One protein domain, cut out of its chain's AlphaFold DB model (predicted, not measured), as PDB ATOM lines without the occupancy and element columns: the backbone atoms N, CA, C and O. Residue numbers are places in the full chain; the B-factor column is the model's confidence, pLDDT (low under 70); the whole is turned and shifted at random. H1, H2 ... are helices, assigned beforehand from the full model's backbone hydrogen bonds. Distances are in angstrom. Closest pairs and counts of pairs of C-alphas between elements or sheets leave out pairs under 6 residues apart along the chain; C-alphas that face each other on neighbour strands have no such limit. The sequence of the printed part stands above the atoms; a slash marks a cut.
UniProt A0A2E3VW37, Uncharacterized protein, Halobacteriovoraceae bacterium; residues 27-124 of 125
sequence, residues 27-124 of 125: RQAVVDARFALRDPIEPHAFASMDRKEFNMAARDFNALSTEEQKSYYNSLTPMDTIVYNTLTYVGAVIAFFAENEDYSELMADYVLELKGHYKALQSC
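AT A GLANCE: This is residues 27 to 124 of the 125 residues of an uncharacterized protein of Halobacteriovoraceae bacterium (UniProt A0A2E3VW37). Three helices, H1, H4 and H6, pack side by side as a bundle with their centres in a triangle; from the end of H1 the long stretch of residues 37 to 57 first runs back beside the bundle and then reaches out past the end where H4 begins, and with H2 and H3, which lead back to H4, it makes an open loop there. H5 is a small corner at the other end of the bundle, between H4 and H6. The printed part has 98 residues with six named helices in the order H1 to H6 and no named strand, and its class is all helix. It is loose, with a radius of gyration of the C-alphas of 16.4 A, and only just elongated, spanning 52 by 26 by 18 A.

HOW THE PARTS SIT: Begin with H4, residues 79 to 99, the hub, which touches three helices. H6, residues 108 to 122, touches it, opposite ways at a shallow tilt of 26 degrees; look at the closest C-alphas, those of Ile 94 and Val 111, 5.9 A apart. H1, residues 27 to 36, touches H4, the same way at a shallow tilt of 28 degrees, closest at the C-alphas of Val 30 and Val 83, 6.3 A apart. H1 also touches H6, opposite ways at a shallow tilt of 18 degrees, with the C-alphas of Ala 33 and His 117 closest at 5.3 A. H5, residues 101 to 104, touches H4 only at the corner, and only just, with 3 pairs of C-alphas within 8 A; residues 97 to 98 of H4 alone take part, and the closest C-alphas, those of Phe 97 and Ser 104, are 5.4 A apart. H5 and H6 meet only through their link. H3, residues 66 to 76, and H4 are only just apart, their closest C-alphas at 8.4 A. H2, residues 58 to 62, is close to H3 but not clearly touching, with the C-alphas of Phe 61 and Gln 69 closest at 6.8 A. In H1, H2, H3, H4 and H6 every O i to N i+4 pair is within hydrogen-bond range; H5 is too short for such a pair.

IN THESE COORDINATES: Find C-alpha 79 at (456.283, 460.560, 438.002); from there H4 runs 30.1 A to C-alpha 99 at (468.842, 486.941, 430.859). H6, 20.8 A long, ends at C-alpha 122, (468.147, 465.719, 436.778). H3 measures 15.3 A, H1 14.4 A, H2 6.1 A and H5 5.0 A.

THE WHOLE: The C-alphas farthest apart, those of Ala 57 and Glu 105, are 52.3 A apart. The printed part has no cut. The link from H1 to H2, 21 residues, is long; the other links are tight. Residues 55 to 60, of which 58 to 60 belong to H2, stand free, as do residues 62 to 68, of which 66 to 68 belong to H3. The mean pLDDT of the printed part is 93.0, and no printed residue is under 70.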
ATOM      1  N   ARG A  27     459.907 462.070 444.124       94.06
ATOM      2  CA  ARG A  27     458.748 462.740 444.712       94.06
ATOM      3  C   ARG A  27     459.157 463.910 445.611       94.06
ATOM      4  O   ARG A  27     458.576 464.982 445.489       94.06
ATOM      5  N   GLN A  28     460.149 463.716 446.478       95.81
ATOM      6  CA  GLN A  28     460.677 464.761 447.353       95.81
ATOM      7  C   GLN A  28     461.375 465.858 446.541       95.81
ATOM      8  O   GLN A  28     461.091 467.031 446.757       95.81
ATOM      9  N   ALA A  29     462.186 465.490 445.540       96.00
ATOM     10  CA  ALA A  29     462.826 466.462 444.646       96.00
ATOM     11  C   ALA A  29     461.799 467.387 443.968       96.00
ATOM     12  O   ALA A  29     462.007 468.599 443.887       96.00
ATOM     13  N   VAL A  30     460.669 466.829 443.516       96.94
ATOM     14  CA  VAL A  30     459.551 467.605 442.963       96.94
ATOM     15  C   VAL A  30     458.946 468.530 444.017       96.94
ATOM     16  O   VAL A  30     458.790 469.717 443.746       96.94
ATOM     17  N   VAL A  31     458.605 468.017 445.201       96.88
ATOM     18  CA  VAL A  31     457.976 468.811 446.273       96.88
ATOM     19  C   VAL A  31     458.857 469.998 446.667       96.88
ATOM     20  O   VAL A  31     458.371 471.130 446.703       96.88
ATOM     21  N   ASP A  32     460.152 469.763 446.869       96.94
ATOM     22  CA  ASP A  32     461.107 470.799 447.261       96.94
ATOM     23  C   ASP A  32     461.273 471.856 446.164       96.94
ATOM     24  O   ASP A  32     461.176 473.055 446.429       96.94
ATOM     25  N   ALA A  33     461.435 471.428 444.908       97.38
ATOM     26  CA  ALA A  33     461.548 472.346 443.778       97.38
ATOM     27  C   ALA A  33     460.292 473.217 443.616       97.38
ATOM     28  O   ALA A  33     460.376 474.419 443.364       97.38
ATOM     29  N   ARG A  34     459.107 472.623 443.781       97.50
ATOM     30  CA  ARG A  34     457.813 473.312 443.686       97.50
ATOM     31  C   ARG A  34     457.616 474.306 444.832       97.50
ATOM     32  O   ARG A  34     457.112 475.407 444.608       97.50
ATOM     33  N   PHE A  35     458.089 473.971 446.030       97.25
ATOM     34  CA  PHE A  35     458.128 474.896 447.158       97.25
ATOM     35  C   PHE A  35     459.056 476.094 446.888       97.25
ATOM     36  O   PHE A  35     458.641 477.243 447.077       97.25
ATOM     37  N   ALA A  36     460.268 475.855 446.373       96.50
ATOM     38  CA  ALA A  36     461.218 476.909 445.996       96.50
ATOM     39  C   ALA A  36     460.668 477.830 444.886       96.50
ATOM     40  O   ALA A  36     460.884 479.045 444.891       96.50
ATOM     41  N   LEU A  37     459.866 477.279 443.972       96.69
ATOM     42  CA  LEU A  37     459.137 478.024 442.937       96.69
ATOM     43  C   LEU A  37     457.910 478.798 443.451       96.69
ATOM     44  O   LEU A  37     457.218 479.427 442.653       96.69
ATOM     45  N   ARG A  38     457.627 478.778 444.763       95.06
ATOM     46  CA  ARG A  38     456.438 479.403 445.380       95.06
ATOM     47  C   ARG A  38     455.108 478.854 444.851       95.06
ATOM     48  O   ARG A  38     454.089 479.535 444.912       95.06
ATOM     49  N   ASP A  39     455.113 477.609 444.384       95.25
ATOM     50  CA  ASP A  39     453.949 476.896 443.858       95.25
ATOM     51  C   ASP A  39     453.884 475.491 444.491       95.25
ATOM     52  O   ASP A  39     454.082 474.477 443.805       95.25
ATOM     53  N   PRO A  40     453.716 475.426 445.830       95.44
ATOM     54  CA  PRO A  40     453.868 474.196 446.593       95.44
ATOM     55  C   PRO A  40     452.833 473.149 446.178       95.44
ATOM     56  O   PRO A  40     451.685 473.460 445.866       95.44
ATOM     57  N   ILE A  41     453.249 471.886 446.213       93.31
ATOM     58  CA  ILE A  41     452.391 470.735 445.949       93.31
ATOM     59  C   ILE A  41     452.533 469.719 447.079       93.31
ATOM     60  O   ILE A  41     453.635 469.468 447.565       93.31
ATOM     61  N   GLU A  42     451.416 469.125 447.486       92.69
ATOM     62  CA  GLU A  42     451.422 468.067 448.491       92.69
ATOM     63  C   GLU A  42     452.038 466.779 447.917       92.69
ATOM     64  O   GLU A  42     451.713 466.403 446.784       92.69
ATOM     65  N   PRO A  43     452.858 466.032 448.683       91.31
ATOM     66  CA  PRO A  43     453.537 464.833 448.185       91.31
ATOM     67  C   PRO A  43     452.602 463.777 447.585       91.31
ATOM     68  O   PRO A  43     453.006 463.034 446.698       91.31
ATOM     69  N   HIS A  44     451.357 463.698 448.052       90.00
ATOM     70  CA  HIS A  44     450.363 462.710 447.626       90.00
ATOM     71  C   HIS A  44     449.421 463.212 446.514       90.00
ATOM     72  O   HIS A  44     448.587 462.446 446.033       90.00
ATOM     73  N   ALA A  45     449.544 464.474 446.086       90.56
ATOM     74  CA  ALA A  45     448.630 465.102 445.127       90.56
ATOM     75  C   ALA A  45     448.968 464.836 443.646       90.56
ATOM     76  O   ALA A  45     448.286 465.347 442.757       90.56
ATOM     77  N   PHE A  46     450.023 464.073 443.358       93.44
ATOM     78  CA  PHE A  46     450.471 463.779 441.996       93.44
ATOM     79  C   PHE A  46     451.069 462.380 441.887       93.44
ATOM     80  O   PHE A  46     451.598 461.861 442.873       93.44
ATOM     81  N   ALA A  47     451.029 461.795 440.686       92.00
ATOM     82  CA  ALA A  47     451.627 460.491 440.382       92.00
ATOM     83  C   ALA A  47     451.323 459.437 441.465       92.00
ATOM     84  O   ALA A  47     452.223 458.761 441.967       92.00
ATOM     85  N   SER A  48     450.074 459.400 441.925       90.62
ATOM     86  CA  SER A  48     449.609 458.608 443.068       90.62
ATOM     87  C   SER A  48     448.681 457.469 442.655       90.62
ATOM     88  O   SER A  48     448.331 456.646 443.496       90.62
ATOM     89  N   MET A  49     448.295 457.412 441.378       88.12
ATOM     90  CA  MET A  49     447.394 456.408 440.827       88.12
ATOM     91  C   MET A  49     447.950 455.860 439.518       88.12
ATOM     92  O   MET A  49     448.350 456.621 438.633       88.12
ATOM     93  N   ASP A  50     447.903 454.540 439.353       86.25
ATOM     94  CA  ASP A  50     448.228 453.927 438.074       86.25
ATOM     95  C   ASP A  50     447.081 454.117 437.080       86.25
ATOM     96  O   ASP A  50     445.902 453.949 437.393       86.25
ATOM     97  N   ARG A  51     447.406 454.365 435.806       83.38
ATOM     98  CA  ARG A  51     446.377 454.550 434.765       83.38
ATOM     99  C   ARG A  51     445.437 453.347 434.612       83.38
ATOM    100  O   ARG A  51     444.312 453.507 434.150       83.38
ATOM    101  N   LYS A  52     445.890 452.150 434.995       86.94
ATOM    102  CA  LYS A  52     445.086 450.916 434.985       86.94
ATOM    103  C   LYS A  52     444.017 450.890 436.082       86.94
ATOM    104  O   LYS A  52     443.046 450.156 435.952       86.94
ATOM    105  N   GLU A  53     444.204 451.669 437.142       85.69
ATOM    106  CA  GLU A  53     443.289 451.775 438.282       85.69
ATOM    107  C   GLU A  53     442.191 452.819 438.031       85.69
ATOM    108  O   GLU A  53     441.168 452.835 438.717       85.69
ATOM    109  N   PHE A  54     442.359 453.662 437.007       90.12
ATOM    110  CA  PHE A  54     441.356 454.638 436.610       90.12
ATOM    111  C   PHE A  54     440.166 453.969 435.919       90.12
ATOM    112  O   PHE A  54     440.180 453.698 434.718       90.12
ATOM    113  N   ASN A  55     439.111 453.730 436.694       89.50
ATOM    114  CA  ASN A  55     437.887 453.079 436.238       89.50
ATOM    115  C   ASN A  55     436.689 454.043 436.245       89.50
ATOM    116  O   ASN A  55     435.660 453.777 436.864       89.50
ATOM    117  N   MET A  56     436.838 455.195 435.588       93.38
ATOM    118  CA  MET A  56     435.761 456.169 435.411       93.38
ATOM    119  C   MET A  56     435.435 456.321 433.927       93.38
ATOM    120  O   MET A  56     436.325 456.491 433.092       93.38
ATOM    121  N   ALA A  57     434.148 456.272 433.583       94.00
ATOM    122  CA  ALA A  57     433.718 456.525 432.217       94.00
ATOM    123  C   ALA A  57     433.934 458.002 431.848       94.00
ATOM    124  O   ALA A  57     433.734 458.895 432.670       94.00
ATOM    125  N   ALA A  58     434.257 458.276 430.580       92.75
ATOM    126  CA  ALA A  58     434.517 459.639 430.104       92.75
ATOM    127  C   ALA A  58     433.355 460.612 430.376       92.75
ATOM    128  O   ALA A  58     433.583 461.776 430.686       92.75
ATOM    129  N   ARG A  59     432.103 460.136 430.299       96.81
ATOM    130  CA  ARG A  59     430.920 460.944 430.633       96.81
ATOM    131  C   ARG A  59     430.941 461.403 432.090       96.81
ATOM    132  O   ARG A  59     430.630 462.558 432.353       96.81
ATOM    133  N   ASP A  60     431.282 460.500 433.003       96.38
ATOM    134  CA  ASP A  60     431.260 460.778 434.436       96.38
ATOM    135  C   ASP A  60     432.450 461.674 434.815       96.38
ATOM    136  O   ASP A  60     432.278 462.614 435.581       96.38
ATOM    137  N   PHE A  61     433.609 461.484 434.172       94.38
ATOM    138  CA  PHE A  61     434.758 462.386 434.302       94.38
ATOM    139  C   PHE A  61     434.444 463.811 433.829       94.38
ATOM    140  O   PHE A  61     434.725 464.778 434.529       94.38
ATOM    141  N   ASN A  62     433.805 463.950 432.666       95.56
ATOM    142  CA  ASN A  62     433.429 465.257 432.118       95.56
ATOM    143  C   ASN A  62     432.327 465.959 432.928       95.56
ATOM    144  O   ASN A  62     432.094 467.149 432.726       95.56
ATOM    145  N   ALA A  63     431.630 465.230 433.804       97.31
ATOM    146  CA  ALA A  63     430.647 465.792 434.721       97.31
ATOM    147  C   ALA A  63     431.276 466.325 436.022       97.31
ATOM    148  O   ALA A  63     430.595 467.028 436.769       97.31
ATOM    149  N   LEU A  64     432.547 466.009 436.295       96.81
ATOM    150  CA  LEU A  64     433.290 466.540 437.439       96.81
ATOM    151  C   LEU A  64     433.583 468.034 437.270       96.81
ATOM    152  O   LEU A  64     433.675 468.547 436.151       96.81
ATOM    153  N   SER A  65     433.814 468.723 438.386       97.69
ATOM    154  CA  SER A  65     434.342 470.087 438.361       97.69
ATOM    155  C   SER A  65     435.755 470.138 437.770       97.69
ATOM    156  O   SER A  65     436.495 469.153 437.790       97.69
ATOM    157  N   THR A  66     436.171 471.308 437.280       95.56
ATOM    158  CA  THR A  66     437.529 471.509 436.747       95.56
ATOM    159  C   THR A  66     438.616 471.125 437.756       95.56
ATOM    160  O   THR A  66     439.621 470.529 437.376       95.56
ATOM    161  N   GLU A  67     438.409 471.415 439.043       94.06
ATOM    162  CA  GLU A  67     439.373 471.090 440.101       94.06
ATOM    163  C   GLU A  67     439.476 469.581 440.346       94.06
ATOM    164  O   GLU A  67     440.574 469.042 440.482       94.06
ATOM    165  N   GLU A  68     438.350 468.867 440.329       94.81
ATOM    166  CA  GLU A  68     438.342 467.406 440.438       94.81
ATOM    167  C   GLU A  68     438.996 466.749 439.220       94.81
ATOM    168  O   GLU A  68     439.818 465.845 439.376       94.81
ATOM    169  N   GLN A  69     438.702 467.241 438.011       94.38
ATOM    170  CA  GLN A  69     439.365 466.772 436.792       94.38
ATOM    171  C   GLN A  69     440.881 466.971 436.890       94.38
ATOM    172  O   GLN A  69     441.642 466.045 436.614       94.38
ATOM    173  N   LYS A  70     441.331 468.152 437.335       92.12
ATOM    174  CA  LYS A  70     442.753 468.465 437.535       92.12
ATOM    175  C   LYS A  70     443.404 467.547 438.570       92.12
ATOM    176  O   LYS A  70     444.514 467.075 438.340       92.12
ATOM    177  N   SER A  71     442.715 467.258 439.673       92.00
ATOM    178  CA  SER A  71     443.193 466.328 440.702       92.00
ATOM    179  C   SER A  71     443.427 464.923 440.133       92.00
ATOM    180  O   SER A  71     444.504 464.347 440.312       92.00
ATOM    181  N   TYR A  72     442.475 464.400 439.356       92.75
ATOM    182  CA  TYR A  72     442.641 463.124 438.655       92.75
ATOM    183  C   TYR A  72     443.780 463.161 437.637       92.75
ATOM    184  O   TYR A  72     444.605 462.250 437.620       92.75
ATOM    185  N   TYR A  73     443.867 464.212 436.818       91.38
ATOM    186  CA  TYR A  73     444.966 464.372 435.866       91.38
ATOM    187  C   TYR A  73     446.326 464.343 436.564       91.38
ATOM    188  O   TYR A  73     447.201 463.589 436.143       91.38
ATOM    189  N   ASN A  74     446.500 465.093 437.651       91.88
ATOM    190  CA  ASN A  74     447.747 465.111 438.411       91.88
ATOM    191  C   ASN A  74     448.067 463.741 439.018       91.88
ATOM    192  O   ASN A  74     449.209 463.288 438.950       91.88
ATOM    193  N   SER A  75     447.060 463.062 439.567       92.81
ATOM    194  CA  SER A  75     447.214 461.743 440.195       92.81
ATOM    195  C   SER A  75     447.620 460.664 439.185       92.81
ATOM    196  O   SER A  75     448.436 459.808 439.512       92.81
ATOM    197  N   LEU A  76     447.088 460.735 437.960       93.31
ATOM    198  CA  LEU A  76     447.342 459.793 436.862       93.31
ATOM    199  C   LEU A  76     448.586 460.117 436.034       93.31
ATOM    200  O   LEU A  76     449.019 459.294 435.223       93.31
ATOM    201  N   THR A  77     449.118 461.330 436.163       92.88
ATOM    202  CA  THR A  77     450.312 461.739 435.426       92.88
ATOM    203  C   THR A  77     451.520 460.984 435.986       92.88
ATOM    204  O   THR A  77     451.757 461.055 437.192       92.88
ATOM    205  N   PRO A  78     452.301 460.271 435.151       92.81
ATOM    206  CA  PRO A  78     453.460 459.516 435.618       92.81
ATOM    207  C   PRO A  78     454.505 460.403 436.297       92.81
ATOM    208  O   PRO A  78     454.697 461.555 435.894       92.81
ATOM    209  N   MET A  79     455.233 459.842 437.268       93.56
ATOM    210  CA  MET A  79     456.283 460.560 438.002       93.56
ATOM    211  C   MET A  79     457.303 461.206 437.055       93.56
ATOM    212  O   MET A  79     457.571 462.393 437.191       93.56
ATOM    213  N   ASP A  80     457.775 460.487 436.034       93.81
ATOM    214  CA  ASP A  80     458.747 461.004 435.057       93.81
ATOM    215  C   ASP A  80     458.239 462.259 434.332       93.81
ATOM    216  O   ASP A  80     458.986 463.204 434.086       93.81
ATOM    217  N   THR A  81     456.938 462.305 434.026       95.00
ATOM    218  CA  THR A  81     456.314 463.482 433.405       95.00
ATOM    219  C   THR A  81     456.246 464.650 434.389       95.00
ATOM    220  O   THR A  81     456.505 465.789 434.004       95.00
ATOM    221  N   ILE A  82     455.945 464.390 435.665       95.44
ATOM    222  CA  ILE A  82     455.955 465.425 436.708       95.44
ATOM    223  C   ILE A  82     457.370 465.975 436.927       95.44
ATOM    224  O   ILE A  82     457.541 467.195 436.998       95.44
ATOM    225  N   VAL A  83     458.381 465.103 436.981       96.62
ATOM    226  CA  VAL A  83     459.798 465.483 437.085       96.62
ATOM    227  C   VAL A  83     460.188 466.363 435.902       96.62
ATOM    228  O   VAL A  83     460.682 467.469 436.109       96.62
ATOM    229  N   TYR A  84     459.893 465.935 434.671       96.94
ATOM    230  CA  TYR A  84     460.213 466.695 433.462       96.94
ATOM    231  C   TYR A  84     459.537 468.075 433.425       96.94
ATOM    232  O   TYR A  84     460.184 469.084 433.129       96.94
ATOM    233  N   ASN A  85     458.248 468.146 433.770       96.44
ATOM    234  CA  ASN A  85     457.511 469.409 433.828       96.44
ATOM    235  C   ASN A  85     458.100 470.353 434.885       96.44
ATOM    236  O   ASN A  85     458.273 471.544 434.629       96.44
ATOM    237  N   THR A  86     458.449 469.817 436.057       97.56
ATOM    238  CA  THR A  86     459.057 470.596 437.143       97.56
ATOM    239  C   THR A  86     460.447 471.089 436.746       97.56
ATOM    240  O   THR A  86     460.742 472.269 436.912       97.56
ATOM    241  N   LEU A  87     461.270 470.232 436.138       97.69
ATOM    242  CA  LEU A  87     462.597 470.579 435.627       97.69
ATOM    243  C   LEU A  87     462.519 471.688 434.573       97.69
ATOM    244  O   LEU A  87     463.288 472.647 434.628       97.69
ATOM    245  N   THR A  88     461.551 471.595 433.659       98.12
ATOM    246  CA  THR A  88     461.298 472.624 432.642       98.12
ATOM    247  C   THR A  88     460.929 473.960 433.286       98.12
ATOM    248  O   THR A  88     461.456 474.997 432.890       98.12
ATOM    249  N   TYR A  89     460.070 473.949 434.310       97.75
ATOM    250  CA  TYR A  89     459.664 475.173 434.997       97.75
ATOM    251  C   TYR A  89     460.828 475.810 435.774       97.75
ATOM    252  O   TYR A  89     461.095 476.999 435.607       97.75
ATOM    253  N   VAL A  90     461.581 475.016 436.544       97.81
ATOM    254  CA  VAL A  90     462.789 475.489 437.240       97.81
ATOM    255  C   VAL A  90     463.789 476.078 436.241       97.81
ATOM    256  O   VAL A  90     464.287 477.183 436.447       97.81
ATOM    257  N   GLY A  91     464.050 475.376 435.135       97.31
ATOM    258  CA  GLY A  91     464.957 475.837 434.085       97.31
ATOM    259  C   GLY A  91     464.521 477.164 433.461       97.31
ATOM    260  O   GLY A  91     465.351 478.053 433.287       97.31
ATOM    261  N   ALA A  92     463.224 477.332 433.190       96.94
ATOM    262  CA  ALA A  92     462.676 478.578 432.660       96.94
ATOM    263  C   ALA A  92     462.844 479.755 433.638       96.94
ATOM    264  O   ALA A  92     463.209 480.850 433.218       96.94
ATOM    265  N   VAL A  93     462.633 479.533 434.940       95.38
ATOM    266  CA  VAL A  93     462.820 480.574 435.966       95.38
ATOM    267  C   VAL A  93     464.298 480.952 436.109       95.38
ATOM    268  O   VAL A  93     464.626 482.134 436.178       95.38
ATOM    269  N   ILE A  94     465.207 479.972 436.084       95.00
ATOM    270  CA  ILE A  94     466.656 480.230 436.080       95.00
ATOM    271  C   ILE A  94     467.057 481.054 434.850       95.00
ATOM    272  O   ILE A  94     467.799 482.028 434.990       95.00
ATOM    273  N   ALA A  95     466.579 480.675 433.662       93.88
ATOM    274  CA  ALA A  95     466.883 481.375 432.416       93.88
ATOM    275  C   ALA A  95     466.386 482.825 432.454       93.88
ATOM    276  O   ALA A  95     467.147 483.735 432.141       93.88
ATOM    277  N   PHE A  96     465.162 483.048 432.947       93.38
ATOM    278  CA  PHE A  96     464.612 484.387 433.127       93.38
ATOM    279  C   PHE A  96     465.553 485.288 433.944       93.38
ATOM    280  O   PHE A  96     465.893 486.378 433.497       93.38
ATOM    281  N   PHE A  97     466.039 484.847 435.106       91.12
ATOM    282  CA  PHE A  97     466.940 485.679 435.915       91.12
ATOM    283  C   PHE A  97     468.351 485.818 435.332       91.12
ATOM    284  O   PHE A  97     469.007 486.826 435.579       91.12
ATOM    285  N   ALA A  98     468.824 484.838 434.560       86.56
ATOM    286  CA  ALA A  98     470.121 484.919 433.890       86.56
ATOM    287  C   ALA A  98     470.120 485.911 432.715       86.56
ATOM    288  O   ALA A  98     471.137 486.547 432.455       86.56
ATOM    289  N   GLU A  99     468.994 486.044 432.013       88.69
ATOM    290  CA  GLU A  99     468.842 486.941 430.859       88.69
ATOM    291  C   GLU A  99     468.540 488.393 431.257       88.69
ATOM    292  O   GLU A  99     468.711 489.301 430.444       88.69
ATOM    293  N   ASN A 100     468.107 488.631 432.497       87.06
ATOM    294  CA  ASN A 100     467.797 489.967 432.996       87.06
ATOM    295  C   ASN A 100     468.888 490.450 433.966       87.06
ATOM    296  O   ASN A 100     468.797 490.219 435.174       87.06
ATOM    297  N   GLU A 101     469.901 491.144 433.431       74.56
ATOM    298  CA  GLU A 101     471.079 491.625 434.177       74.56
ATOM    299  C   GLU A 101     470.710 492.381 435.465       74.56
ATOM    300  O   GLU A 101     471.278 492.085 436.517       74.56
ATOM    301  N   ASP A 102     469.693 493.246 435.418       80.50
ATOM    302  CA  ASP A 102     469.218 494.034 436.568       80.50
ATOM    303  C   ASP A 102     468.749 493.179 437.760       80.50
ATOM    304  O   ASP A 102     468.849 493.598 438.912       80.50
ATOM    305  N   TYR A 103     468.236 491.970 437.507       78.62
ATOM    306  CA  TYR A 103     467.772 491.050 438.551       78.62
ATOM    307  C   TYR A 103     468.822 490.003 438.935       78.62
ATOM    308  O   TYR A 103     468.695 489.377 439.990       78.62
ATOM    309  N   SER A 104     469.842 489.807 438.099       75.25
ATOM    310  CA  SER A 104     470.792 488.698 438.214       75.25
ATOM    311  C   SER A 104     471.596 488.720 439.520       75.25
ATOM    312  O   SER A 104     471.742 487.682 440.165       75.25
ATOM    313  N   GLU A 105     472.052 489.896 439.960       81.38
ATOM    314  CA  GLU A 105     472.802 490.047 441.213       81.38
ATOM    315  C   GLU A 105     471.888 489.970 442.441       81.38
ATOM    316  O   GLU A 105     472.212 489.299 443.421       81.38
ATOM    317  N   LEU A 106     470.712 490.604 442.374       87.94
ATOM    318  CA  LEU A 106     469.724 490.624 443.461       87.94
ATOM    319  C   LEU A 106     469.155 489.233 443.764       87.94
ATOM    320  O   LEU A 106     468.825 488.941 444.912       87.94
ATOM    321  N   MET A 107     469.038 488.384 442.743       92.00
ATOM    322  CA  MET A 107     468.467 487.041 442.848       92.00
ATOM    323  C   MET A 107     469.523 485.931 442.796       92.00
ATOM    324  O   MET A 107     469.159 484.767 442.643       92.00
ATOM    325  N   ALA A 108     470.814 486.249 442.935       89.44
ATOM    326  CA  ALA A 108     471.895 485.274 442.788       89.44
ATOM    327  C   ALA A 108     471.734 484.055 443.716       89.44
ATOM    328  O   ALA A 108     471.846 482.914 443.258       89.44
ATOM    329  N   ASP A 109     471.395 484.286 444.988       92.38
ATOM    330  CA  ASP A 109     471.168 483.220 445.971       92.38
ATOM    331  C   ASP A 109     469.945 482.366 445.612       92.38
ATOM    332  O   ASP A 109     470.003 481.139 445.664       92.38
ATOM    333  N   TYR A 110     468.861 483.003 445.162       93.00
ATOM    334  CA  TYR A 110     467.654 482.301 444.726       93.00
ATOM    335  C   TYR A 110     467.911 481.448 443.475       93.00
ATOM    336  O   TYR A 110     467.496 480.295 443.387       93.00
ATOM    337  N   VAL A 111     468.664 481.976 442.508       93.25
ATOM    338  CA  VAL A 111     469.077 481.227 441.315       93.25
ATOM    339  C   VAL A 111     469.992 480.060 441.692       93.25
ATOM    340  O   VAL A 111     469.902 478.992 441.084       93.25
ATOM    341  N   LEU A 112     470.872 480.232 442.681       93.56
ATOM    342  CA  LEU A 112     471.729 479.158 443.180       93.56
ATOM    343  C   LEU A 112     470.908 478.044 443.849       93.56
ATOM    344  O   LEU A 112     471.148 476.871 443.554       93.56
ATOM    345  N   GLU A 113     469.918 478.400 444.670       95.31
ATOM    346  CA  GLU A 113     468.946 477.467 445.260       95.31
ATOM    347  C   GLU A 113     468.216 476.670 444.167       95.31
ATOM    348  O   GLU A 113     468.257 475.436 444.152       95.31
ATOM    349  N   LEU A 114     467.643 477.355 443.172       95.88
ATOM    350  CA  LEU A 114     466.946 476.714 442.053       95.88
ATOM    351  C   LEU A 114     467.857 475.791 441.233       95.88
ATOM    352  O   LEU A 114     467.422 474.721 440.808       95.88
ATOM    353  N   LYS A 115     469.132 476.147 441.030       95.62
ATOM    354  CA  LYS A 115     470.115 475.266 440.372       95.62
ATOM    355  C   LYS A 115     470.374 473.988 441.175       95.62
ATOM    356  O   LYS A 115     470.628 472.948 440.567       95.62
ATOM    357  N   GLY A 116     470.314 474.052 442.505       95.81
ATOM    358  CA  GLY A 116     470.365 472.875 443.376       95.81
ATOM    359  C   GLY A 116     469.188 471.934 443.114       95.81
ATOM    360  O   GLY A 116     469.396 470.767 442.784       95.81
ATOM    361  N   HIS A 117     467.965 472.466 443.143       96.75
ATOM    362  CA  HIS A 117     466.755 471.698 442.828       96.75
ATOM    363  C   HIS A 117     466.753 471.147 441.398       96.75
ATOM    364  O   HIS A 117     466.361 470.005 441.177       96.75
ATOM    365  N   TYR A 118     467.245 471.918 440.426       96.69
ATOM    366  CA  TYR A 118     467.379 471.468 439.041       96.69
ATOM    367  C   TYR A 118     468.276 470.228 438.930       96.69
ATOM    368  O   TYR A 118     467.897 469.255 438.284       96.69
ATOM    369  N   LYS A 119     469.435 470.222 439.602       96.12
ATOM    370  CA  LYS A 119     470.339 469.059 439.627       96.12
ATOM    371  C   LYS A 119     469.710 467.846 440.314       96.12
ATOM    372  O   LYS A 119     469.856 466.739 439.810       96.12
ATOM    373  N   ALA A 120     468.991 468.059 441.417       94.25
ATOM    374  CA  ALA A 120     468.269 466.988 442.105       94.25
ATOM    375  C   ALA A 120     467.156 466.380 441.232       94.25
ATOM    376  O   ALA A 120     466.930 465.181 441.267       94.25
ATOM    377  N   LEU A 121     466.482 467.181 440.402       95.38
ATOM    378  CA  LEU A 121     465.512 466.672 439.426       95.38
ATOM    379  C   LEU A 121     466.192 465.953 438.253       95.38
ATOM    380  O   LEU A 121     465.635 465.002 437.715       95.38
ATOM    381  N   GLN A 122     467.389 466.382 437.844       94.88
ATOM    382  CA  GLN A 122     468.147 465.719 436.778       94.88
ATOM    383  C   GLN A 122     468.626 464.315 437.152       94.88
ATOM    384  O   GLN A 122     468.824 463.511 436.251       94.88
ATOM    385  N   SER A 123     468.814 463.996 438.435       93.25
ATOM    386  CA  SER A 123     469.195 462.638 438.854       93.25
ATOM    387  C   SER A 123     468.034 461.634 438.810       93.25
ATOM    388  O   SER A 123     468.257 460.441 439.005       93.25
ATOM    389  N   CYS A 124     466.814 462.103 438.532       90.56
ATOM    390  CA  CYS A 124     465.602 461.292 438.421       90.56
ATOM    391  C   CYS A 124     465.295 460.772 437.009       90.56
ATOM    392  O   CYS A 124     464.294 460.077 436.842       90.56
TER     393      CYS A 124